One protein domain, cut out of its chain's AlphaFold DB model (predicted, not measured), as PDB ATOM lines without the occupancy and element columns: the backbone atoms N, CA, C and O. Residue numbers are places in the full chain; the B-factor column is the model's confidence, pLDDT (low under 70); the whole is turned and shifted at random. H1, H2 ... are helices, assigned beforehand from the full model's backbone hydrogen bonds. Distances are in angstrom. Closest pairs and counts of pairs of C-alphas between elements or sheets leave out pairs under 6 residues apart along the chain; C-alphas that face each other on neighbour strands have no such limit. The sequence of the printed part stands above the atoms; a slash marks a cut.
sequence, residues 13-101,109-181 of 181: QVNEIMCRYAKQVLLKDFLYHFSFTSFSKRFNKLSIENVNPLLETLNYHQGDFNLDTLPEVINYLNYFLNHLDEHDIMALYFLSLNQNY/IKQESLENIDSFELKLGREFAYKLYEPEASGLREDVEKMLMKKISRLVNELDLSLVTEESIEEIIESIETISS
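This is residues 13 to 101 and 109 to 181 of the 181 residues of an uncharacterized protein of Flavobacterium sp. 316 (UniProt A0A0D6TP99). A crossed stack of helices is drawn out by an arm: H1 has H7 beside it, running opposite ways, and H4 crossing it, while H6 runs through the middle. H3 and H2 pack on H6, and H5 leads away from H4 as the arm, with residues 113 to 119 sticking out at its far end. The printed part has 162 residues with seven named helices, H1 to H7 in chain order, and no named strand: all helix. It is only just compact, close to loose, with a radius of gyration of the C-alphas of 18.2 A and spans of 61 by 35 by 25 A.

H1, residues 13 to 35, begins at C-alpha 13 (-17.050, -22.111, 20.689) and is 31.9 A long. H2 is residues 53 to 60, H3 69 to 83, H4 86 to 99, H5 117 to 133 with 24.2 A, and H6 140 to 158 with 26.8 A. H7, residues 166 to 180, ends at C-alpha 180 (-2.392, -9.955, 15.297).

H1 and H4 touch about perpendicular, at 78 degrees; their closest C-alphas, of Cys 19 and Leu 95, are 4.8 A apart. H1 and H7 touch at a shallow tilt of 21 degrees, opposite ways, closest at the C-alphas of Lys 23 and Ser 180, 5.2 A. The hub is H6, touching five helices. With residues 151 to 158 alone it touches H7, its hairpin partner, closest at the C-alphas of Leu 155 and Ser 175, 6.5 A. H5 touches H4 with residues 128 to 132 alone, and is apart from H1. Every O i to N i+4 pair is within hydrogen-bond range in H2 to H6, but 17 of 19 in H1 and 10 of 11 in H7.

The farthest C-alphas, of Glu 115 and Thr 165, are 61.1 A apart. Residues 102 to 108 are not printed; the gap is 12.1 A. The link H1 to H2 is long, and its residues 38 to 45 have pLDDT under 70.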
ATOM      1  N   GLN A  13     -17.298 -23.179  19.717       86.94
ATOM      2  CA  GLN A  13     -17.050 -22.111  20.689       86.94
ATOM      3  C   GLN A  13     -15.651 -22.199  21.305       86.94
ATOM      4  O   GLN A  13     -14.965 -21.185  21.404       86.94
ATOM      5  N   VAL A  14     -15.210 -23.401  21.694       88.94
ATOM      6  CA  VAL A  14     -13.849 -23.603  22.215       88.94
ATOM      7  C   VAL A  14     -12.825 -23.262  21.135       88.94
ATOM      8  O   VAL A  14     -11.899 -22.504  21.407       88.94
ATOM      9  N   ASN A  15     -13.032 -23.730  19.898       89.25
ATOM     10  CA  ASN A  15     -12.154 -23.401  18.775       89.25
ATOM     11  C   ASN A  15     -12.038 -21.884  18.548       89.25
ATOM     12  O   ASN A  15     -10.932 -21.360  18.436       89.25
ATOM     13  N   GLU A  16     -13.163 -21.166  18.527       92.88
ATOM     14  CA  GLU A  16     -13.188 -19.709  18.343       92.88
ATOM     15  C   GLU A  16     -12.466 -18.964  19.474       92.88
ATOM     16  O   GLU A  16     -11.701 -18.035  19.204       92.88
ATOM     17  N   ILE A  17     -12.665 -19.380  20.730       93.94
ATOM     18  CA  ILE A  17     -11.993 -18.779  21.889       93.94
ATOM     19  C   ILE A  17     -10.480 -19.002  21.807       93.94
ATOM     20  O   ILE A  17      -9.732 -18.034  21.955       93.94
ATOM     21  N   MET A  18     -10.041 -20.233  21.528       94.56
ATOM     22  CA  MET A  18      -8.620 -20.578  21.414       94.56
ATOM     23  C   MET A  18      -7.961 -19.823  20.259       94.56
ATOM     24  O   MET A  18      -6.922 -19.197  20.448       94.56
ATOM     25  N   CYS A  19      -8.603 -19.784  19.087       94.75
ATOM     26  CA  CYS A  19      -8.098 -19.042  17.934       94.75
ATOM     27  C   CYS A  19      -7.992 -17.539  18.219       94.75
ATOM     28  O   CYS A  19      -7.004 -16.910  17.840       94.75
ATOM     29  N   ARG A  20      -8.997 -16.947  18.876       95.19
ATOM     30  CA  ARG A  20      -8.976 -15.524  19.235       95.19
ATOM     31  C   ARG A  20      -7.871 -15.223  20.243       95.19
ATOM     32  O   ARG A  20      -7.150 -14.251  20.056       95.19
ATOM     33  N   TYR A  21      -7.731 -16.050  21.277       96.25
ATOM     34  CA  TYR A  21      -6.668 -15.916  22.272       96.25
ATOM     35  C   TYR A  21      -5.281 -16.017  21.625       96.25
ATOM     36  O   TYR A  21      -4.460 -15.118  21.792       96.25
ATOM     37  N   ALA A  22      -5.059 -17.038  20.795       96.50
ATOM     38  CA  ALA A  22      -3.803 -17.217  20.078       96.50
ATOM     39  C   ALA A  22      -3.460 -16.014  19.190       96.50
ATOM     40  O   ALA A  22      -2.318 -15.567  19.186       96.50
ATOM     41  N   LYS A  23      -4.437 -15.447  18.470       93.38
ATOM     42  CA  LYS A  23      -4.213 -14.254  17.638       93.38
ATOM     43  C   LYS A  23      -3.902 -13.009  18.467       93.38
ATOM     44  O   LYS A  23      -2.884 -12.368  18.247       93.38
ATOM     45  N   GLN A  24      -4.761 -12.687  19.427       91.88
ATOM     46  CA  GLN A  24      -4.725 -11.389  20.107       91.88
ATOM     47  C   GLN A  24      -3.682 -11.311  21.222       91.88
ATOM     48  O   GLN A  24      -3.251 -10.217  21.578       91.88
ATOM     49  N   VAL A  25      -3.307 -12.457  21.793       93.88
ATOM     50  CA  VAL A  25      -2.369 -12.534  22.915       93.88
ATOM     51  C   VAL A  25      -1.062 -13.165  22.460       93.88
ATOM     52  O   VAL A  25      -0.033 -12.502  22.497       93.88
ATOM     53  N   LEU A  26      -1.094 -14.405  21.969       95.94
ATOM     54  CA  LEU A  26       0.139 -15.159  21.726       95.94
ATOM     55  C   LEU A  26       0.923 -14.668  20.510       95.94
ATOM     56  O   LEU A  26       2.129 -14.489  20.617       95.94
ATOM     57  N   LEU A  27       0.269 -14.421  19.369       95.94
ATOM     58  CA  LEU A  27       0.953 -13.875  18.190       95.94
ATOM     59  C   LEU A  27       1.467 -12.462  18.449       95.94
ATOM     60  O   LEU A  27       2.559 -12.118  18.009       95.94
ATOM     61  N   LYS A  28       0.693 -11.669  19.186       93.38
ATOM     62  CA  LYS A  28       1.104 -10.338  19.605       93.38
ATOM     63  C   LYS A  28       2.373 -10.426  20.450       93.38
ATOM     64  O   LYS A  28       3.395  -9.865  20.070       93.38
ATOM     65  N   ASP A  29       2.342 -11.194  21.535       93.31
ATOM     66  CA  ASP A  29       3.489 -11.382  22.429       93.31
ATOM     67  C   ASP A  29       4.704 -11.956  21.692       93.31
ATOM     68  O   ASP A  29       5.818 -11.463  21.865       93.31
ATOM     69  N   PHE A  30       4.482 -12.930  20.808       95.62
ATOM     70  CA  PHE A  30       5.499 -13.489  19.924       95.62
ATOM     71  C   PHE A  30       6.186 -12.422  19.068       95.62
ATOM     72  O   PHE A  30       7.412 -12.394  18.998       95.62
ATOM     73  N   LEU A  31       5.429 -11.543  18.410       95.38
ATOM     74  CA  LEU A  31       6.020 -10.517  17.556       95.38
ATOM     75  C   LEU A  31       6.674  -9.399  18.375       95.38
ATOM     76  O   LEU A  31       7.731  -8.925  17.987       95.38
ATOM     77  N   TYR A  32       6.126  -9.028  19.537       92.75
ATOM     78  CA  TYR A  32       6.775  -8.056  20.428       92.75
ATOM     79  C   TYR A  32       8.134  -8.551  20.926       92.75
ATOM     80  O   TYR A  32       9.117  -7.813  20.870       92.75
ATOM     81  N   HIS A  33       8.202  -9.799  21.395       91.88
ATOM     82  CA  HIS A  33       9.456 -10.397  21.851       91.88
ATOM     83  C   HIS A  33      10.445 -10.641  20.711       91.88
ATOM     84  O   HIS A  33      11.651 -10.635  20.946       91.88
ATOM     85  N   PHE A  34       9.949 -10.812  19.483       94.12
ATOM     86  CA  PHE A  34      10.804 -10.885  18.310       94.12
ATOM     87  C   PHE A  34      11.365  -9.513  17.951       94.12
ATOM     88  O   PHE A  34      12.556  -9.393  17.700       94.12
ATOM     89  N   SER A  35      10.533  -8.475  17.931       93.38
ATOM     90  CA  SER A  35      10.930  -7.149  17.465       93.38
ATOM     91  C   SER A  35      11.804  -6.385  18.448       93.38
ATOM     92  O   SER A  35      12.536  -5.499  18.013       93.38
ATOM     93  N   PHE A  36      11.746  -6.705  19.747       91.06
ATOM     94  CA  PHE A  36      12.443  -5.935  20.773       91.06
ATOM     95  C   PHE A  36      13.220  -6.806  21.773       91.06
ATOM     96  O   PHE A  36      12.644  -7.603  22.515       91.06
ATOM     97  N   THR A  37      14.533  -6.584  21.868       84.31
ATOM     98  CA  THR A  37      15.480  -7.383  22.677       84.31
ATOM     99  C   THR A  37      15.279  -7.262  24.190       84.31
ATOM    100  O   THR A  37      15.682  -8.146  24.944       84.31
ATOM    101  N   SER A  38      14.645  -6.183  24.657       67.62
ATOM    102  CA  SER A  38      14.417  -5.892  26.081       67.62
ATOM    103  C   SER A  38      12.949  -5.578  26.397       67.62
ATOM    104  O   SER A  38      12.632  -4.762  27.274       67.62
ATOM    105  N   PHE A  39      12.022  -6.233  25.689       63.09
ATOM    106  CA  PHE A  39      10.595  -6.031  25.919       63.09
ATOM    107  C   PHE A  39      10.151  -6.548  27.293       63.09
ATOM    108  O   PHE A  39      10.162  -7.745  27.584       63.09
ATOM    109  N   SER A  40       9.695  -5.620  28.131       58.97
ATOM    110  CA  SER A  40       9.018  -5.879  29.396       58.97
ATOM    111  C   SER A  40       7.708  -5.100  29.394       58.97
ATOM    112  O   SER A  40       7.726  -3.870  29.467       58.97
ATOM    113  N   LYS A  41       6.567  -5.813  29.386       55.78
ATOM    114  CA  LYS A  41       5.211  -5.220  29.440       55.78
ATOM    115  C   LYS A  41       5.000  -4.244  30.607       55.78
ATOM    116  O   LYS A  41       4.011  -3.520  30.616       55.78
ATOM    117  N   ARG A  42       5.864  -4.266  31.630       45.62
ATOM    118  CA  ARG A  42       5.667  -3.514  32.874       45.62
ATOM    119  C   ARG A  42       6.501  -2.238  33.007       45.62
ATOM    120  O   ARG A  42       6.101  -1.424  33.831       45.62
ATOM    121  N   PHE A  43       7.613  -2.041  32.281       45.72
ATOM    122  CA  PHE A  43       8.570  -0.991  32.692       45.72
ATOM    123  C   PHE A  43       9.384  -0.233  31.631       45.72
ATOM    124  O   PHE A  43      10.073   0.701  32.031       45.72
ATOM    125  N   ASN A  44       9.311  -0.522  30.329       56.75
ATOM    126  CA  ASN A  44      10.250   0.115  29.391       56.75
ATOM    127  C   ASN A  44       9.576   1.076  28.407       56.75
ATOM    128  O   ASN A  44       8.678   0.697  27.659       56.75
ATOM    129  N   LYS A  45      10.071   2.320  28.380       68.69
ATOM    130  CA  LYS A  45       9.973   3.185  27.204       68.69
ATOM    131  C   LYS A  45      10.901   2.570  26.155       68.69
ATOM    132  O   LYS A  45      12.102   2.504  26.400       68.69
ATOM    133  N   LEU A  46      10.337   2.064  25.064       81.62
ATOM    134  CA  LEU A  46      11.117   1.503  23.962       81.62
ATOM    135  C   LEU A  46      12.006   2.595  23.360       81.62
ATOM    136  O   LEU A  46      11.567   3.735  23.189       81.62
ATOM    137  N   SER A  47      13.252   2.242  23.071       82.62
ATOM    138  CA  SER A  47      14.196   3.066  22.321       82.62
ATOM    139  C   SER A  47      14.711   2.303  21.103       82.62
ATOM    140  O   SER A  47      14.540   1.089  20.993       82.62
ATOM    141  N   ILE A  48      15.369   3.022  20.192       83.06
ATOM    142  CA  ILE A  48      15.949   2.463  18.961       83.06
ATOM    143  C   ILE A  48      16.897   1.296  19.277       83.06
ATOM    144  O   ILE A  48      16.864   0.270  18.614       83.06
ATOM    145  N   GLU A  49      17.667   1.399  20.363       85.00
ATOM    146  CA  GLU A  49      18.597   0.355  20.824       85.00
ATOM    147  C   GLU A  49      17.900  -0.952  21.234       85.00
ATOM    148  O   GLU A  49      18.550  -1.973  21.457       85.00
ATOM    149  N   ASN A  50      16.579  -0.920  21.414       87.50
ATOM    150  CA  ASN A  50      15.805  -2.102  21.753       87.50
ATOM    151  C   ASN A  50      15.319  -2.854  20.521       87.50
ATOM    152  O   ASN A  50      14.924  -4.003  20.694       87.50
ATOM    153  N   VAL A  51      15.344  -2.257  19.325       89.69
ATOM    154  CA  VAL A  51      14.963  -2.946  18.086       89.69
ATOM    155  C   VAL A  51      15.893  -4.139  17.876       89.69
ATOM    156  O   VAL A  51      17.101  -4.062  18.098       89.69
ATOM    157  N   ASN A  52      15.315  -5.290  17.543       91.75
ATOM    158  CA  ASN A  52      16.075  -6.510  17.336       91.75
ATOM    159  C   ASN A  52      16.917  -6.402  16.053       91.75
ATOM    160  O   ASN A  52      16.334  -6.298  14.974       91.75
ATOM    161  N   PRO A  53      18.255  -6.537  16.122       91.00
ATOM    162  CA  PRO A  53      19.110  -6.509  14.933       91.00
ATOM    163  C   PRO A  53      18.747  -7.567  13.878       91.00
ATOM    164  O   PRO A  53      18.969  -7.368  12.681       91.00
ATOM    165  N   LEU A  54      18.157  -8.695  14.294       92.44
ATOM    166  CA  LEU A  54      17.661  -9.716  13.369       92.44
ATOM    167  C   LEU A  54      16.483  -9.199  12.527       92.44
ATOM    168  O   LEU A  54      16.383  -9.546  11.353       92.44
ATOM    169  N   LEU A  55      15.619  -8.347  13.091       91.94
ATOM    170  CA  LEU A  55      14.517  -7.709  12.363       91.94
ATOM    171  C   LEU A  55      15.056  -6.787  11.260       91.94
ATOM    172  O   LEU A  55      14.598  -6.871  10.124       91.94
ATOM    173  N   GLU A  56      16.062  -5.967  11.577       89.25
ATOM    174  CA  GLU A  56      16.732  -5.080  10.611       89.25
ATOM    175  C   GLU A  56      17.407  -5.878   9.490       89.25
ATOM    176  O   GLU A  56      17.234  -5.585   8.305       89.25
ATOM    177  N   THR A  57      18.125  -6.942   9.857       90.19
ATOM    178  CA  THR A  57      18.808  -7.814   8.891       90.19
ATOM    179  C   THR A  57      17.807  -8.488   7.955       90.19
ATOM    180  O   THR A  57      18.018  -8.535   6.743       90.19
ATOM    181  N   LEU A  58      16.684  -8.979   8.484       91.88
ATOM    182  CA  LEU A  58      15.620  -9.546   7.660       91.88
ATOM    183  C   LEU A  58      14.964  -8.484   6.770       91.88
ATOM    184  O   LEU A  58      14.624  -8.796   5.631       91.88
ATOM    185  N   ASN A  59      14.796  -7.245   7.246       91.31
ATOM    186  CA  ASN A  59      14.211  -6.155   6.456       91.31
ATOM    187  C   ASN A  59      15.091  -5.786   5.261       91.31
ATOM    188  O   ASN A  59      14.590  -5.687   4.141       91.31
ATOM    189  N   TYR A  60      16.410  -5.742   5.458       87.81
ATOM    190  CA  TYR A  60      17.372  -5.598   4.365       87.81
ATOM    191  C   TYR A  60      17.221  -6.695   3.293       87.81
ATOM    192  O   TYR A  60      17.431  -6.451   2.103       87.81
ATOM    193  N   HIS A  61      16.807  -7.895   3.702       86.81
ATOM    194  CA  HIS A  61      16.531  -9.030   2.824       86.81
ATOM    195  C   HIS A  61      15.044  -9.205   2.471       86.81
ATOM    196  O   HIS A  61      14.662 -10.285   2.035       86.81
ATOM    197  N   GLN A  62      14.200  -8.179   2.630       85.88
ATOM    198  CA  GLN A  62      12.774  -8.227   2.257       85.88
ATOM    199  C   GLN A  62      12.021  -9.415   2.890       85.88
ATOM    200  O   GLN A  62      11.202 -10.090   2.265       85.88
ATOM    201  N   GLY A  63      12.346  -9.725   4.146       83.56
ATOM    202  CA  GLY A  63      11.709 -10.809   4.891       83.56
ATOM    203  C   GLY A  63      12.083 -12.218   4.426       83.56
ATOM    204  O   GLY A  63      11.455 -13.171   4.902       83.56
ATOM    205  N   ASP A  64      13.076 -12.366   3.542       87.31
ATOM    206  CA  ASP A  64      13.610 -13.664   3.138       87.31
ATOM    207  C   ASP A  64      14.578 -14.217   4.189       87.31
ATOM    208  O   ASP A  64      15.529 -13.566   4.625       87.31
ATOM    209  N   PHE A  65      14.364 -15.481   4.555       89.75
ATOM    210  CA  PHE A  65      15.268 -16.218   5.431       89.75
ATOM    211  C   PHE A  65      16.432 -16.782   4.614       89.75
ATOM    212  O   PHE A  65      16.275 -17.752   3.868       89.75
ATOM    213  N   ASN A  66      17.608 -16.177   4.753       87.25
ATOM    214  CA  ASN A  66      18.844 -16.647   4.128       87.25
ATOM    215  C   ASN A  66      19.634 -17.579   5.071       87.25
ATOM    216  O   ASN A  66      19.225 -17.831   6.202       87.25
ATOM    217  N   LEU A  67      20.772 -18.108   4.607       86.50
ATOM    218  CA  LEU A  67      21.587 -19.056   5.384       86.50
ATOM    219  C   LEU A  67      22.108 -18.484   6.712       86.50
ATOM    220  O   LEU A  67      22.348 -19.262   7.633       86.50
ATOM    221  N   ASP A  68      22.247 -17.162   6.813       85.50
ATOM    222  CA  ASP A  68      22.781 -16.489   7.998       85.50
ATOM    223  C   ASP A  68      21.675 -16.200   9.026       85.50
ATOM    224  O   ASP A  68      21.853 -16.419  10.220       85.50
ATOM    225  N   THR A  69      20.493 -15.784   8.563       90.81
ATOM    226  CA  THR A  69      19.355 -15.398   9.422       90.81
ATOM    227  C   THR A  69      18.459 -16.571   9.815       90.81
ATOM    228  O   THR A  69      17.878 -16.573  10.902       90.81
ATOM    229  N   LEU A  70      18.341 -17.596   8.963       93.12
ATOM    230  CA  LEU A  70      17.462 -18.743   9.202       93.12
ATOM    231  C   LEU A  70      17.778 -19.484  10.517       93.12
ATOM    232  O   LEU A  70      16.832 -19.770  11.256       93.12
ATOM    233  N   PRO A  71      19.048 -19.780  10.867       94.50
ATOM    234  CA  PRO A  71      19.365 -20.431  12.136       94.50
ATOM    235  C   PRO A  71      18.938 -19.601  13.352       94.50
ATOM    236  O   PRO A  71      18.423 -20.157  14.319       94.50
ATOM    237  N   GLU A  72      19.111 -18.277  13.305       94.00
ATOM    238  CA  GLU A  72      18.717 -17.381  14.397       94.00
ATOM    239  C   GLU A  72      17.197 -17.326  14.566       94.00
ATOM    240  O   GLU A  72      16.695 -17.424  15.687       94.00
ATOM    241  N   VAL A  73      16.455 -17.270  13.456       95.00
ATOM    242  CA  VAL A  73      14.988 -17.335  13.469       95.00
ATOM    243  C   VAL A  73      14.511 -18.671  14.035       95.00
ATOM    244  O   VAL A  73      13.642 -18.686  14.903       95.00
ATOM    245  N   ILE A  74      15.095 -19.795  13.610       95.06
ATOM    246  CA  ILE A  74      14.755 -21.122  14.146       95.06
ATOM    247  C   ILE A  74      15.058 -21.198  15.648       95.06
ATOM    248  O   ILE A  74      14.238 -21.703  16.416       95.06
ATOM    249  N   ASN A  75      16.199 -20.668  16.091       94.69
ATOM    250  CA  ASN A  75      16.547 -20.624  17.510       94.69
ATOM    251  C   ASN A  75      15.536 -19.798  18.311       94.69
ATOM    252  O   ASN A  75      15.108 -20.238  19.378       94.69
ATOM    253  N   TYR A  76      15.112 -18.647  17.784       94.56
ATOM    254  CA  TYR A  76      14.071 -17.829  18.397       94.56
ATOM    255  C   TYR A  76      12.729 -18.569  18.486       94.56
ATOM    256  O   TYR A  76      12.114 -18.594  19.552       94.56
ATOM    257  N   LEU A  77      12.293 -19.216  17.401       96.00
ATOM    258  CA  LEU A  77      11.054 -20.001  17.373       96.00
ATOM    259  C   LEU A  77      11.076 -21.116  18.414       96.00
ATOM    260  O   LEU A  77      10.139 -21.243  19.199       96.00
ATOM    261  N   ASN A  78      12.159 -21.890  18.443       94.75
ATOM    262  CA  ASN A  78      12.333 -22.977  19.398       94.75
ATOM    263  C   ASN A  78      12.363 -22.459  20.833       94.75
ATOM    264  O   ASN A  78      11.734 -23.050  21.708       94.75
ATOM    265  N   TYR A  79      13.055 -21.345  21.081       94.19
ATOM    266  CA  TYR A  79      13.042 -20.696  22.384       94.19
ATOM    267  C   TYR A  79      11.615 -20.310  22.779       94.19
ATOM    268  O   TYR A  79      11.152 -20.744  23.829       94.19
ATOM    269  N   PHE A  80      10.899 -19.564  21.938       95.44
ATOM    270  CA  PHE A  80       9.540 -19.116  22.229       95.44
ATOM    271  C   PHE A  80       8.602 -20.295  22.511       95.44
ATOM    272  O   PHE A  80       7.969 -20.338  23.562       95.44
ATOM    273  N   LEU A  81       8.569 -21.283  21.615       95.81
ATOM    274  CA  LEU A  81       7.649 -22.420  21.687       95.81
ATOM    275  C   LEU A  81       7.916 -23.314  22.903       95.81
ATOM    276  O   LEU A  81       6.966 -23.780  23.523       95.81
ATOM    277  N   ASN A  82       9.180 -23.497  23.291       94.69
ATOM    278  CA  ASN A  82       9.543 -24.287  24.472       94.69
ATOM    279  C   ASN A  82       9.271 -23.567  25.805       94.69
ATOM    280  O   ASN A  82       9.324 -24.208  26.852       94.69
ATOM    281  N   HIS A  83       9.019 -22.253  25.786       94.81
ATOM    282  CA  HIS A  83       8.682 -21.471  26.982       94.81
ATOM    283  C   HIS A  83       7.175 -21.250  27.162       94.81
ATOM    284  O   HIS A  83       6.770 -20.704  28.188       94.81
ATOM    285  N   LEU A  84       6.351 -21.662  26.195       95.69
ATOM    286  CA  LEU A  84       4.898 -21.640  26.338       95.69
ATOM    287  C   LEU A  84       4.435 -22.738  27.290       95.69
ATOM    288  O   LEU A  84       4.985 -23.842  27.306       95.69
ATOM    289  N   ASP A  85       3.389 -22.447  28.057       95.62
ATOM    290  CA  ASP A  85       2.697 -23.487  28.804       95.62
ATOM    291  C   ASP A  85       1.803 -24.346  27.888       95.62
ATOM    292  O   ASP A  85       1.594 -24.055  26.704       95.62
ATOM    293  N   GLU A  86       1.273 -25.436  28.445       91.75
ATOM    294  CA  GLU A  86       0.438 -26.391  27.710       91.75
ATOM    295  C   GLU A  86      -0.824 -25.754  27.104       91.75
ATOM    296  O   GLU A  86      -1.300 -26.197  26.056       91.75
ATOM    297  N   HIS A  87      -1.388 -24.723  27.735       92.88
ATOM    298  CA  HIS A  87      -2.596 -24.058  27.249       92.88
ATOM    299  C   HIS A  87      -2.280 -23.105  26.097       92.88
ATOM    300  O   HIS A  87      -3.018 -23.072  25.105       92.88
ATOM    301  N   ASP A  88      -1.169 -22.381  26.201       96.75
ATOM    302  CA  ASP A  88      -0.706 -21.457  25.175       96.75
ATOM    303  C   ASP A  88      -0.298 -22.195  23.897       96.75
ATOM    304  O   ASP A  88      -0.760 -21.853  22.801       96.75
ATOM    305  N   ILE A  89       0.499 -23.263  24.017       96.44
ATOM    306  CA  ILE A  89       0.884 -24.058  22.844       96.44
ATOM    307  C   ILE A  89      -0.340 -24.721  22.198       96.44
ATOM    308  O   ILE A  89      -0.474 -24.720  20.972       96.44
ATOM    309  N   MET A  90      -1.297 -25.194  23.007       95.31
ATOM    310  CA  MET A  90      -2.556 -25.732  22.500       95.31
ATOM    311  C   MET A  90      -3.328 -24.673  21.707       95.31
ATOM    312  O   MET A  90      -3.823 -24.955  20.618       95.31
ATOM    313  N   ALA A  91      -3.398 -23.431  22.182       96.81
ATOM    314  CA  ALA A  91      -4.062 -22.363  21.437       96.81
ATOM    315  C   ALA A  91      -3.389 -22.086  20.078       96.81
ATOM    316  O   ALA A  91      -4.091 -21.862  19.084       96.81
ATOM    317  N   LEU A  92      -2.056 -22.170  19.994       97.56
ATOM    318  CA  LEU A  92      -1.340 -22.087  18.714       97.56
ATOM    319  C   LEU A  92      -1.643 -23.270  17.788       97.56
ATOM    320  O   LEU A  92      -1.819 -23.057  16.587       97.56
ATOM    321  N   TYR A  93      -1.768 -24.488  18.320       97.06
ATOM    322  CA  TYR A  93      -2.187 -25.657  17.539       97.06
ATOM    323  C   TYR A  93      -3.582 -25.477  16.950       97.06
ATOM    324  O   TYR A  93      -3.774 -25.694  15.754       97.06
ATOM    325  N   PHE A  94      -4.534 -25.003  17.751       96.19
ATOM    326  CA  PHE A  94      -5.875 -24.659  17.280       96.19
ATOM    327  C   PHE A  94      -5.838 -23.623  16.153       96.19
ATOM    328  O   PHE A  94      -6.479 -23.801  15.116       96.19
ATOM    329  N   LEU A  95      -5.054 -22.557  16.325       96.81
ATOM    330  CA  LEU A  95      -4.929 -21.511  15.317       96.81
ATOM    331  C   LEU A  95      -4.308 -22.033  14.012       96.81
ATOM    332  O   LEU A  95      -4.838 -21.747  12.936       96.81
ATOM    333  N   SER A  96      -3.214 -22.791  14.102       97.19
ATOM    334  CA  SER A  96      -2.537 -23.385  12.943       97.19
ATOM    335  C   SER A  96      -3.449 -24.370  12.212       97.19
ATOM    336  O   SER A  96      -3.598 -24.296  10.991       97.19
ATOM    337  N   LEU A  97      -4.158 -25.222  12.957       95.25
ATOM    338  CA  LEU A  97      -5.129 -26.152  12.392       95.25
ATOM    339  C   LEU A  97      -6.243 -25.410  11.651       95.25
ATOM    340  O   LEU A  97      -6.577 -25.766  10.524       95.25
ATOM    341  N   ASN A  98      -6.776 -24.339  12.241       94.62
ATOM    342  CA  ASN A  98      -7.829 -23.541  11.622       94.62
ATOM    343  C   ASN A  98      -7.346 -22.819  10.350       94.62
ATOM    344  O   ASN A  98      -8.104 -22.703   9.389       94.62
ATOM    345  N   GLN A  99      -6.099 -22.338  10.311       94.69
ATOM    346  CA  GLN A  99      -5.526 -21.717   9.106       94.69
ATOM    347  C   GLN A  99      -5.304 -22.726   7.973       94.69
ATOM    348  O   GLN A  99      -5.476 -22.381   6.805       94.69
ATOM    349  N   ASN A 100      -4.972 -23.972   8.316       95.25
ATOM    350  CA  ASN A 100      -4.726 -25.049   7.359       95.25
ATOM    351  C   ASN A 100      -5.961 -25.934   7.101       95.25
ATOM    352  O   ASN A 100      -5.859 -26.929   6.384       95.25
ATOM    353  N   TYR A 101      -7.137 -25.568   7.634       93.25
ATOM    354  CA  TYR A 101      -8.363 -26.374   7.576       93.25
ATOM    355  C   TYR A 101      -8.680 -26.873   6.163       93.25
ATOM    356  O   TYR A 101      -8.883 -28.068   5.964       93.25
ATOM    357  N   ILE A 109     -10.196 -35.726   1.982       88.06
ATOM    358  CA  ILE A 109     -11.113 -36.129   0.897       88.06
ATOM    359  C   ILE A 109     -10.401 -36.971  -0.174       88.06
ATOM    360  O   ILE A 109     -11.002 -37.867  -0.758       88.06
ATOM    361  N   LYS A 110      -9.119 -36.703  -0.454       87.19
ATOM    362  CA  LYS A 110      -8.337 -37.498  -1.420       87.19
ATOM    363  C   LYS A 110      -7.995 -38.900  -0.910       87.19
ATOM    364  O   LYS A 110      -7.715 -39.772  -1.728       87.19
ATOM    365  N   GLN A 111      -7.951 -39.095   0.406       84.00
ATOM    366  CA  GLN A 111      -7.524 -40.342   1.045       84.00
ATOM    367  C   GLN A 111      -8.707 -41.229   1.444       84.00
ATOM    368  O   GLN A 111      -8.600 -42.451   1.383       84.00
ATOM    369  N   GLU A 112      -9.835 -40.630   1.818       79.12
ATOM    370  CA  GLU A 112     -11.015 -41.336   2.313       79.12
ATOM    371  C   GLU A 112     -12.155 -41.323   1.289       79.12
ATOM    372  O   GLU A 112     -12.518 -40.284   0.735       79.12
ATOM    373  N   SER A 113     -12.777 -42.482   1.056       73.69
ATOM    374  CA  SER A 113     -13.979 -42.567   0.226       73.69
ATOM    375  C   SER A 113     -15.184 -41.957   0.944       73.69
ATOM    376  O   SER A 113     -15.506 -42.327   2.076       73.69
ATOM    377  N   LEU A 114     -15.898 -41.065   0.257       71.69
ATOM    378  CA  LEU A 114     -17.151 -40.478   0.731       71.69
ATOM    379  C   LEU A 114     -18.279 -41.525   0.697       71.69
ATOM    380  O   LEU A 114     -18.968 -41.670  -0.308       71.69
ATOM    381  N   GLU A 115     -18.449 -42.270   1.790       70.31
ATOM    382  CA  GLU A 115     -19.534 -43.255   1.938       70.31
ATOM    383  C   GLU A 115     -20.860 -42.589   2.346       70.31
ATOM    384  O   GLU A 115     -21.881 -42.769   1.684       70.31
ATOM    385  N   ASN A 116     -20.853 -41.797   3.427       81.88
ATOM    386  CA  ASN A 116     -21.958 -40.930   3.845       81.88
ATOM    387  C   ASN A 116     -21.428 -39.709   4.631       81.88
ATOM    388  O   ASN A 116     -20.284 -39.706   5.088       81.88
ATOM    389  N   ILE A 117     -22.260 -38.670   4.768       80.56
ATOM    390  CA  ILE A 117     -21.866 -37.386   5.379       80.56
ATOM    391  C   ILE A 117     -21.532 -37.557   6.868       80.56
ATOM    392  O   ILE A 117     -20.477 -37.111   7.304       80.56
ATOM    393  N   ASP A 118     -22.367 -38.268   7.629       82.12
ATOM    394  CA  ASP A 118     -22.175 -38.414   9.081       82.12
ATOM    395  C   ASP A 118     -20.871 -39.160   9.437       82.12
ATOM    396  O   ASP A 118     -20.152 -38.781  10.363       82.12
ATOM    397  N   SER A 119     -20.527 -40.218   8.691       83.19
ATOM    398  CA  SER A 119     -19.264 -40.956   8.855       83.19
ATOM    399  C   SER A 119     -18.074 -40.102   8.436       83.19
ATOM    400  O   SER A 119     -17.041 -40.112   9.108       83.19
ATOM    401  N   PHE A 120     -18.221 -39.330   7.355       85.44
ATOM    402  CA  PHE A 120     -17.188 -38.409   6.897       85.44
ATOM    403  C   PHE A 120     -16.863 -37.356   7.962       85.44
ATOM    404  O   PHE A 120     -15.702 -37.224   8.348       85.44
ATOM    405  N   GLU A 121     -17.873 -36.662   8.493       84.75
ATOM    406  CA  GLU A 121     -17.691 -35.633   9.524       84.75
ATOM    407  C   GLU A 121     -17.058 -36.207  10.795       84.75
ATOM    408  O   GLU A 121     -16.155 -35.603  11.378       84.75
ATOM    409  N   LEU A 122     -17.474 -37.408  11.201       85.25
ATOM    410  CA  LEU A 122     -16.919 -38.083  12.368       85.25
ATOM    411  C   LEU A 122     -15.445 -38.461  12.171       85.25
ATOM    412  O   LEU A 122     -14.634 -38.258  13.080       85.25
ATOM    413  N   LYS A 123     -15.078 -39.009  11.008       88.19
ATOM    414  CA  LYS A 123     -13.682 -39.359  10.713       88.19
ATOM    415  C   LYS A 123     -12.805 -38.110  10.588       88.19
ATOM    416  O   LYS A 123     -11.726 -38.087  11.174       88.19
ATOM    417  N   LEU A 124     -13.288 -37.062   9.920       87.44
ATOM    418  CA  LEU A 124     -12.578 -35.785   9.809       87.44
ATOM    419  C   LEU A 124     -12.370 -35.141  11.190       87.44
ATOM    420  O   LEU A 124     -11.275 -34.690  11.517       87.44
ATOM    421  N   GLY A 125     -13.396 -35.168  12.043       87.38
ATOM    422  CA  GLY A 125     -13.287 -34.702  13.424       87.38
ATOM    423  C   GLY A 125     -12.239 -35.475  14.231       87.38
ATOM    424  O   GLY A 125     -11.495 -34.876  15.007       87.38
ATOM    425  N   ARG A 126     -12.127 -36.795  14.023       87.75
ATOM    426  CA  ARG A 126     -11.077 -37.624  14.646       87.75
ATOM    427  C   ARG A 126      -9.683 -37.299  14.124       87.75
ATOM    428  O   ARG A 126      -8.759 -37.282  14.929       87.75
ATOM    429  N   GLU A 127      -9.537 -37.019  12.833       90.25
ATOM    430  CA  GLU A 127      -8.265 -36.597  12.236       90.25
ATOM    431  C   GLU A 127      -7.784 -35.273  12.845       90.25
ATOM    432  O   GLU A 127      -6.640 -35.148  13.281       90.25
ATOM    433  N   PHE A 128      -8.677 -34.291  12.981       91.38
ATOM    434  CA  PHE A 128      -8.335 -33.027  13.637       91.38
ATOM    435  C   PHE A 128      -8.043 -33.192  15.125       91.38
ATOM    436  O   PHE A 128      -7.106 -32.582  15.636       91.38
ATOM    437  N   ALA A 129      -8.792 -34.049  15.820       90.38
ATOM    438  CA  ALA A 129      -8.481 -34.386  17.202       90.38
ATOM    439  C   ALA A 129      -7.091 -35.033  17.312       90.38
ATOM    440  O   ALA A 129      -6.305 -34.635  18.165       90.38
ATOM    441  N   TYR A 130      -6.763 -35.989  16.438       91.19
ATOM    442  CA  TYR A 130      -5.439 -36.608  16.388       91.19
ATOM    443  C   TYR A 130      -4.342 -35.560  16.194       91.19
ATOM    444  O   TYR A 130      -3.375 -35.564  16.947       91.19
ATOM    445  N   LYS A 131      -4.539 -34.595  15.287       93.62
ATOM    446  CA  LYS A 131      -3.599 -33.482  15.094       93.62
ATOM    447  C   LYS A 131      -3.348 -32.660  16.358       93.62
ATOM    448  O   LYS A 131      -2.206 -32.321  16.645       93.62
ATOM    449  N   LEU A 132      -4.400 -32.356  17.117       92.75
ATOM    450  CA  LEU A 132      -4.290 -31.581  18.358       92.75
ATOM    451  C   LEU A 132      -3.645 -32.374  19.504       92.75
ATOM    452  O   LEU A 132      -2.930 -31.791  20.312       92.75
ATOM    453  N   TYR A 133      -3.909 -33.682  19.594       90.56
ATOM    454  CA  TYR A 133      -3.380 -34.529  20.670       90.56
ATOM    455  C   TYR A 133      -1.979 -35.081  20.382       90.56
ATOM    456  O   TYR A 133      -1.249 -35.363  21.323       90.56
ATOM    457  N   GLU A 134      -1.607 -35.224  19.110       93.50
ATOM    458  CA  GLU A 134      -0.314 -35.752  18.659       93.50
ATOM    459  C   GLU A 134       0.335 -34.769  17.656       93.50
ATOM    460  O   GLU A 134       0.491 -35.080  16.468       93.50
ATOM    461  N   PRO A 135       0.682 -33.542  18.088       94.56
ATOM    462  CA  PRO A 135       1.096 -32.465  17.187       94.56
ATOM    463  C   PRO A 135       2.403 -32.758  16.441       94.56
ATOM    464  O   PRO A 135       2.516 -32.391  15.275       94.56
ATOM    465  N   GLU A 136       3.349 -33.456  17.073       95.06
ATOM    466  CA  GLU A 136       4.611 -33.875  16.445       95.06
ATOM    467  C   GLU A 136       4.370 -34.954  15.378       95.06
ATOM    468  O   GLU A 136       4.750 -34.816  14.222       95.06
ATOM    469  N   ALA A 137       3.664 -36.034  15.733       96.12
ATOM    470  CA  ALA A 137       3.445 -37.160  14.822       96.12
ATOM    471  C   ALA A 137       2.532 -36.807  13.635       96.12
ATOM    472  O   ALA A 137       2.563 -37.471  12.598       96.12
ATOM    473  N   SER A 138       1.685 -35.791  13.793       94.12
ATOM    474  CA  SER A 138       0.703 -35.379  12.792       94.12
ATOM    475  C   SER A 138       1.166 -34.243  11.873       94.12
ATOM    476  O   SER A 138       0.416 -33.865  10.960       94.12
ATOM    477  N   GLY A 139       2.359 -33.688  12.112       96.06
ATOM    478  CA  GLY A 139       2.909 -32.552  11.372       96.06
ATOM    479  C   GLY A 139       2.401 -31.172  11.823       96.06
ATOM    480  O   GLY A 139       2.699 -30.161  11.186       96.06
ATOM    481  N   LEU A 140       1.561 -31.105  12.867       96.75
ATOM    482  CA  LEU A 140       0.956 -29.844  13.312       96.75
ATOM    483  C   LEU A 140       1.983 -28.932  13.995       96.75
ATOM    484  O   LEU A 140       1.870 -27.705  13.893       96.75
ATOM    485  N   ARG A 141       2.996 -29.506  14.659       96.56
ATOM    486  CA  ARG A 141       4.102 -28.750  15.261       96.56
ATOM    487  C   ARG A 141       4.855 -27.943  14.209       96.56
ATOM    488  O   ARG A 141       5.036 -26.739  14.395       96.56
ATOM    489  N   GLU A 142       5.242 -28.573  13.107       96.81
ATOM    490  CA  GLU A 142       5.952 -27.924  12.007       96.81
ATOM    491  C   GLU A 142       5.065 -26.893  11.307       96.81
ATOM    492  O   GLU A 142       5.542 -25.854  10.851       96.81
ATOM    493  N   ASP A 143       3.757 -27.140  11.230       97.62
ATOM    494  CA  ASP A 143       2.822 -26.174  10.661       97.62
ATOM    495  C   ASP A 143       2.669 -24.923  11.548       97.62
ATOM    496  O   ASP A 143       2.550 -23.817  11.012       97.62
ATOM    497  N   VAL A 144       2.767 -25.050  12.884       97.94
ATOM    498  CA  VAL A 144       2.902 -23.889  13.791       97.94
ATOM    499  C   VAL A 144       4.195 -23.122  13.513       97.94
ATOM    500  O   VAL A 144       4.155 -21.898  13.407       97.94
ATOM    501  N   GLU A 145       5.330 -23.801  13.342       97.38
ATOM    502  CA  GLU A 145       6.607 -23.131  13.043       97.38
ATOM    503  C   GLU A 145       6.537 -22.358  11.731       97.38
ATOM    504  O   GLU A 145       6.857 -21.170  11.691       97.38
ATOM    505  N   LYS A 146       6.015 -22.986  10.672       96.88
ATOM    506  CA  LYS A 146       5.793 -22.324   9.379       96.88
ATOM    507  C   LYS A 146       4.845 -21.138   9.505       96.88
ATOM    508  O   LYS A 146       5.069 -20.116   8.859       96.88
ATOM    509  N   MET A 147       3.777 -21.259  10.297       97.38
ATOM    510  CA  MET A 147       2.862 -20.147  10.564       97.38
ATOM    511  C   MET A 147       3.611 -18.977  11.216       97.38
ATOM    512  O   MET A 147       3.480 -17.847  10.748       97.38
ATOM    513  N   LEU A 148       4.411 -19.231  12.252       97.69
ATOM    514  CA  LEU A 148       5.174 -18.198  12.956       97.69
ATOM    515  C   LEU A 148       6.272 -17.575  12.077       97.69
ATOM    516  O   LEU A 148       6.409 -16.354  12.054       97.69
ATOM    517  N   MET A 149       6.976 -18.371  11.265       96.50
ATOM    518  CA  MET A 149       7.920 -17.863  10.259       96.50
ATOM    519  C   MET A 149       7.233 -16.940   9.252       96.50
ATOM    520  O   MET A 149       7.722 -15.847   8.979       96.50
ATOM    521  N   LYS A 150       6.063 -17.333   8.731       95.44
ATOM    522  CA  LYS A 150       5.271 -16.474   7.835       95.44
ATOM    523  C   LYS A 150       4.865 -15.168   8.517       95.44
ATOM    524  O   LYS A 150       4.803 -14.142   7.850       95.44
ATOM    525  N   LYS A 151       4.588 -15.190   9.824       95.81
ATOM    526  CA  LYS A 151       4.263 -13.984  10.600       95.81
ATOM    527  C   LYS A 151       5.469 -13.058  10.759       95.81
ATOM    528  O   LYS A 151       5.299 -11.864  10.548       95.81
ATOM    529  N   ILE A 152       6.662 -13.597  11.026       96.06
ATOM    530  CA  ILE A 152       7.916 -12.821  11.026       96.06
ATOM    531  C   ILE A 152       8.160 -12.200   9.648       96.06
ATOM    532  O   ILE A 152       8.328 -10.992   9.543       96.06
ATOM    533  N   SER A 153       8.130 -13.010   8.587       94.44
ATOM    534  CA  SER A 153       8.383 -12.537   7.220       94.44
ATOM    535  C   SER A 153       7.373 -11.468   6.792       94.44
ATOM    536  O   SER A 153       7.743 -10.467   6.185       94.44
ATOM    537  N   ARG A 154       6.097 -11.631   7.166       93.88
ATOM    538  CA  ARG A 154       5.065 -10.618   6.929       93.88
ATOM    539  C   ARG A 154       5.347  -9.321   7.683       93.88
ATOM    540  O   ARG A 154       5.261  -8.274   7.063       93.88
ATOM    541  N   LEU A 155       5.685  -9.395   8.973       94.62
ATOM    542  CA  LEU A 155       6.032  -8.213   9.765       94.62
ATOM    543  C   LEU A 155       7.183  -7.455   9.115       94.62
ATOM    544  O   LEU A 155       7.064  -6.272   8.850       94.62
ATOM    545  N   VAL A 156       8.265  -8.156   8.797       92.69
ATOM    546  CA  VAL A 156       9.447  -7.558   8.178       92.69
ATOM    547  C   VAL A 156       9.115  -6.856   6.857       92.69
ATOM    548  O   VAL A 156       9.662  -5.793   6.590       92.69
ATOM    549  N   ASN A 157       8.230  -7.441   6.047       90.31
ATOM    550  CA  ASN A 157       7.814  -6.887   4.758       90.31
ATOM    551  C   ASN A 157       6.861  -5.691   4.856       90.31
ATOM    552  O   ASN A 157       6.710  -4.962   3.878       90.31
ATOM    553  N   GLU A 158       6.186  -5.512   5.991       89.12
ATOM    554  CA  GLU A 158       5.297  -4.371   6.227       89.12
ATOM    555  C   GLU A 158       6.058  -3.132   6.734       89.12
ATOM    556  O   GLU A 158       5.479  -2.053   6.728       89.12
ATOM    557  N   LEU A 159       7.336  -3.272   7.113       90.38
ATOM    558  CA  LEU A 159       8.148  -2.212   7.717       90.38
ATOM    559  C   LEU A 159       9.135  -1.575   6.732       90.38
ATOM    560  O   LEU A 159       9.748  -2.273   5.919       90.38
ATOM    561  N   ASP A 160       9.393  -0.277   6.891       85.44
ATOM    562  CA  ASP A 160      10.578   0.390   6.333       85.44
ATOM    563  C   ASP A 160      11.624   0.645   7.433       85.44
ATOM    564  O   ASP A 160      11.578   1.639   8.155       85.44
ATOM    565  N   LEU A 161      12.601  -0.263   7.560       85.75
ATOM    566  CA  LEU A 161      13.710  -0.128   8.516       85.75
ATOM    567  C   LEU A 161      15.008   0.336   7.844       85.75
ATOM    568  O   LEU A 161      16.100   0.071   8.349       85.75
ATOM    569  N   SER A 162      14.916   1.044   6.711       82.00
ATOM    570  CA  SER A 162      16.096   1.609   6.035       82.00
ATOM    571  C   SER A 162      16.872   2.596   6.919       82.00
ATOM    572  O   SER A 162      18.099   2.685   6.830       82.00
ATOM    573  N   LEU A 163      16.161   3.306   7.797       83.88
ATOM    574  CA  LEU A 163      16.700   4.124   8.878       83.88
ATOM    575  C   LEU A 163      15.845   3.898  10.124       83.88
ATOM    576  O   LEU A 163      14.674   4.263  10.134       83.88
ATOM    577  N   VAL A 164      16.428   3.336  11.183       85.38
ATOM    578  CA  VAL A 164      15.698   3.116  12.436       85.38
ATOM    579  C   VAL A 164      15.643   4.418  13.239       85.38
ATOM    580  O   VAL A 164      16.665   4.907  13.729       85.38
ATOM    581  N   THR A 165      14.445   4.981  13.374       87.62
ATOM    582  CA  THR A 165      14.157   6.188  14.162       87.62
ATOM    583  C   THR A 165      13.173   5.881  15.293       87.62
ATOM    584  O   THR A 165      12.739   4.744  15.480       87.62
ATOM    585  N   GLU A 166      12.820   6.895  16.091       85.75
ATOM    586  CA  GLU A 166      11.741   6.747  17.075       85.75
ATOM    587  C   GLU A 166      10.397   6.435  16.392       85.75
ATOM    588  O   GLU A 166       9.620   5.656  16.939       85.75
ATOM    589  N   GLU A 167      10.152   6.954  15.180       87.50
ATOM    590  CA  GLU A 167       8.939   6.647  14.406       87.50
ATOM    591  C   GLU A 167       8.885   5.171  13.977       87.50
ATOM    592  O   GLU A 167       7.812   4.570  13.992       87.50
ATOM    593  N   SER A 168      10.034   4.541  13.692       89.88
ATOM    594  CA  SER A 168      10.094   3.108  13.361       89.88
ATOM    595  C   SER A 168       9.560   2.222  14.491       89.88
ATOM    596  O   SER A 168       9.022   1.147  14.243       89.88
ATOM    597  N   ILE A 169       9.682   2.654  15.751       90.06
ATOM    598  CA  ILE A 169       9.140   1.909  16.897       90.06
ATOM    599  C   ILE A 169       7.610   1.910  16.852       90.06
ATOM    600  O   ILE A 169       6.993   0.869  17.086       90.06
ATOM    601  N   GLU A 170       7.006   3.062  16.555       89.38
ATOM    602  CA  GLU A 170       5.554   3.192  16.408       89.38
ATOM    603  C   GLU A 170       5.058   2.345  15.230       89.38
ATOM    604  O   GLU A 170       4.117   1.570  15.393       89.38
ATOM    605  N   GLU A 171       5.762   2.377  14.096       91.19
ATOM    606  CA  GLU A 171       5.448   1.569  12.910       91.19
ATOM    607  C   GLU A 171       5.519   0.055  13.186       91.19
ATOM    608  O   GLU A 171       4.620  -0.701  12.801       91.19
ATOM    609  N   ILE A 172       6.550  -0.399  13.915       92.81
ATOM    610  CA  ILE A 172       6.667  -1.795  14.363       92.81
ATOM    611  C   ILE A 172       5.458  -2.178  15.214       92.81
ATOM    612  O   ILE A 172       4.856  -3.230  14.997       92.81
ATOM    613  N   ILE A 173       5.089  -1.336  16.180       91.56
ATOM    614  CA  ILE A 173       3.954  -1.583  17.072       91.56
ATOM    615  C   ILE A 173       2.650  -1.680  16.272       91.56
ATOM    616  O   ILE A 173       1.917  -2.659  16.421       91.56
ATOM    617  N   GLU A 174       2.374  -0.717  15.395       91.44
ATOM    618  CA  GLU A 174       1.165  -0.692  14.564       91.44
ATOM    619  C   GLU A 174       1.069  -1.908  13.629       91.44
ATOM    620  O   GLU A 174      -0.001  -2.519  13.494       91.44
ATOM    621  N   SER A 175       2.195  -2.321  13.044       93.19
ATOM    622  CA  SER A 175       2.271  -3.522  12.205       93.19
ATOM    623  C   SER A 175       1.982  -4.790  13.015       93.19
ATOM    624  O   SER A 175       1.213  -5.653  12.582       93.19
ATOM    625  N   ILE A 176       2.506  -4.892  14.244       93.56
ATOM    626  CA  ILE A 176       2.206  -6.013  15.148       93.56
ATOM    627  C   ILE A 176       0.707  -6.083  15.466       93.56
ATOM    628  O   ILE A 176       0.126  -7.175  15.403       93.56
ATOM    629  N   GLU A 177       0.070  -4.952  15.784       90.88
ATOM    630  CA  GLU A 177      -1.378  -4.906  16.041       90.88
ATOM    631  C   GLU A 177      -2.175  -5.351  14.807       90.88
ATOM    632  O   GLU A 177      -3.111  -6.147  14.920       90.88
ATOM    633  N   THR A 178      -1.768  -4.911  13.615       91.38
ATOM    634  CA  THR A 178      -2.433  -5.245  12.345       91.38
ATOM    635  C   THR A 178      -2.316  -6.733  12.002       91.38
ATOM    636  O   THR A 178      -3.284  -7.358  11.564       91.38
ATOM    637  N   ILE A 179      -1.151  -7.343  12.228       88.62
ATOM    638  CA  ILE A 179      -0.897  -8.766  11.942       88.62
ATOM    639  C   ILE A 179      -1.602  -9.702  12.938       88.62
ATOM    640  O   ILE A 179      -1.891 -10.865  12.595       88.62
ATOM    641  N   SER A 180      -1.840  -9.208  14.156       84.69
ATOM    642  CA  SER A 180      -2.392  -9.955  15.297       84.69
ATOM    643  C   SER A 180      -3.899  -9.745  15.510       84.69
ATOM    644  O   SER A 180      -4.494 -10.420  16.355       84.69
ATOM    645  N   SER A 181      -4.518  -8.841  14.742       74.69
ATOM    646  CA  SER A 181      -5.973  -8.614  14.696       74.69
ATOM    647  C   SER A 181      -6.722  -9.758  14.001       74.69
ATOM    648  O   SER A 181      -7.789 -10.166  14.521       74.69
TER     649      SER A 181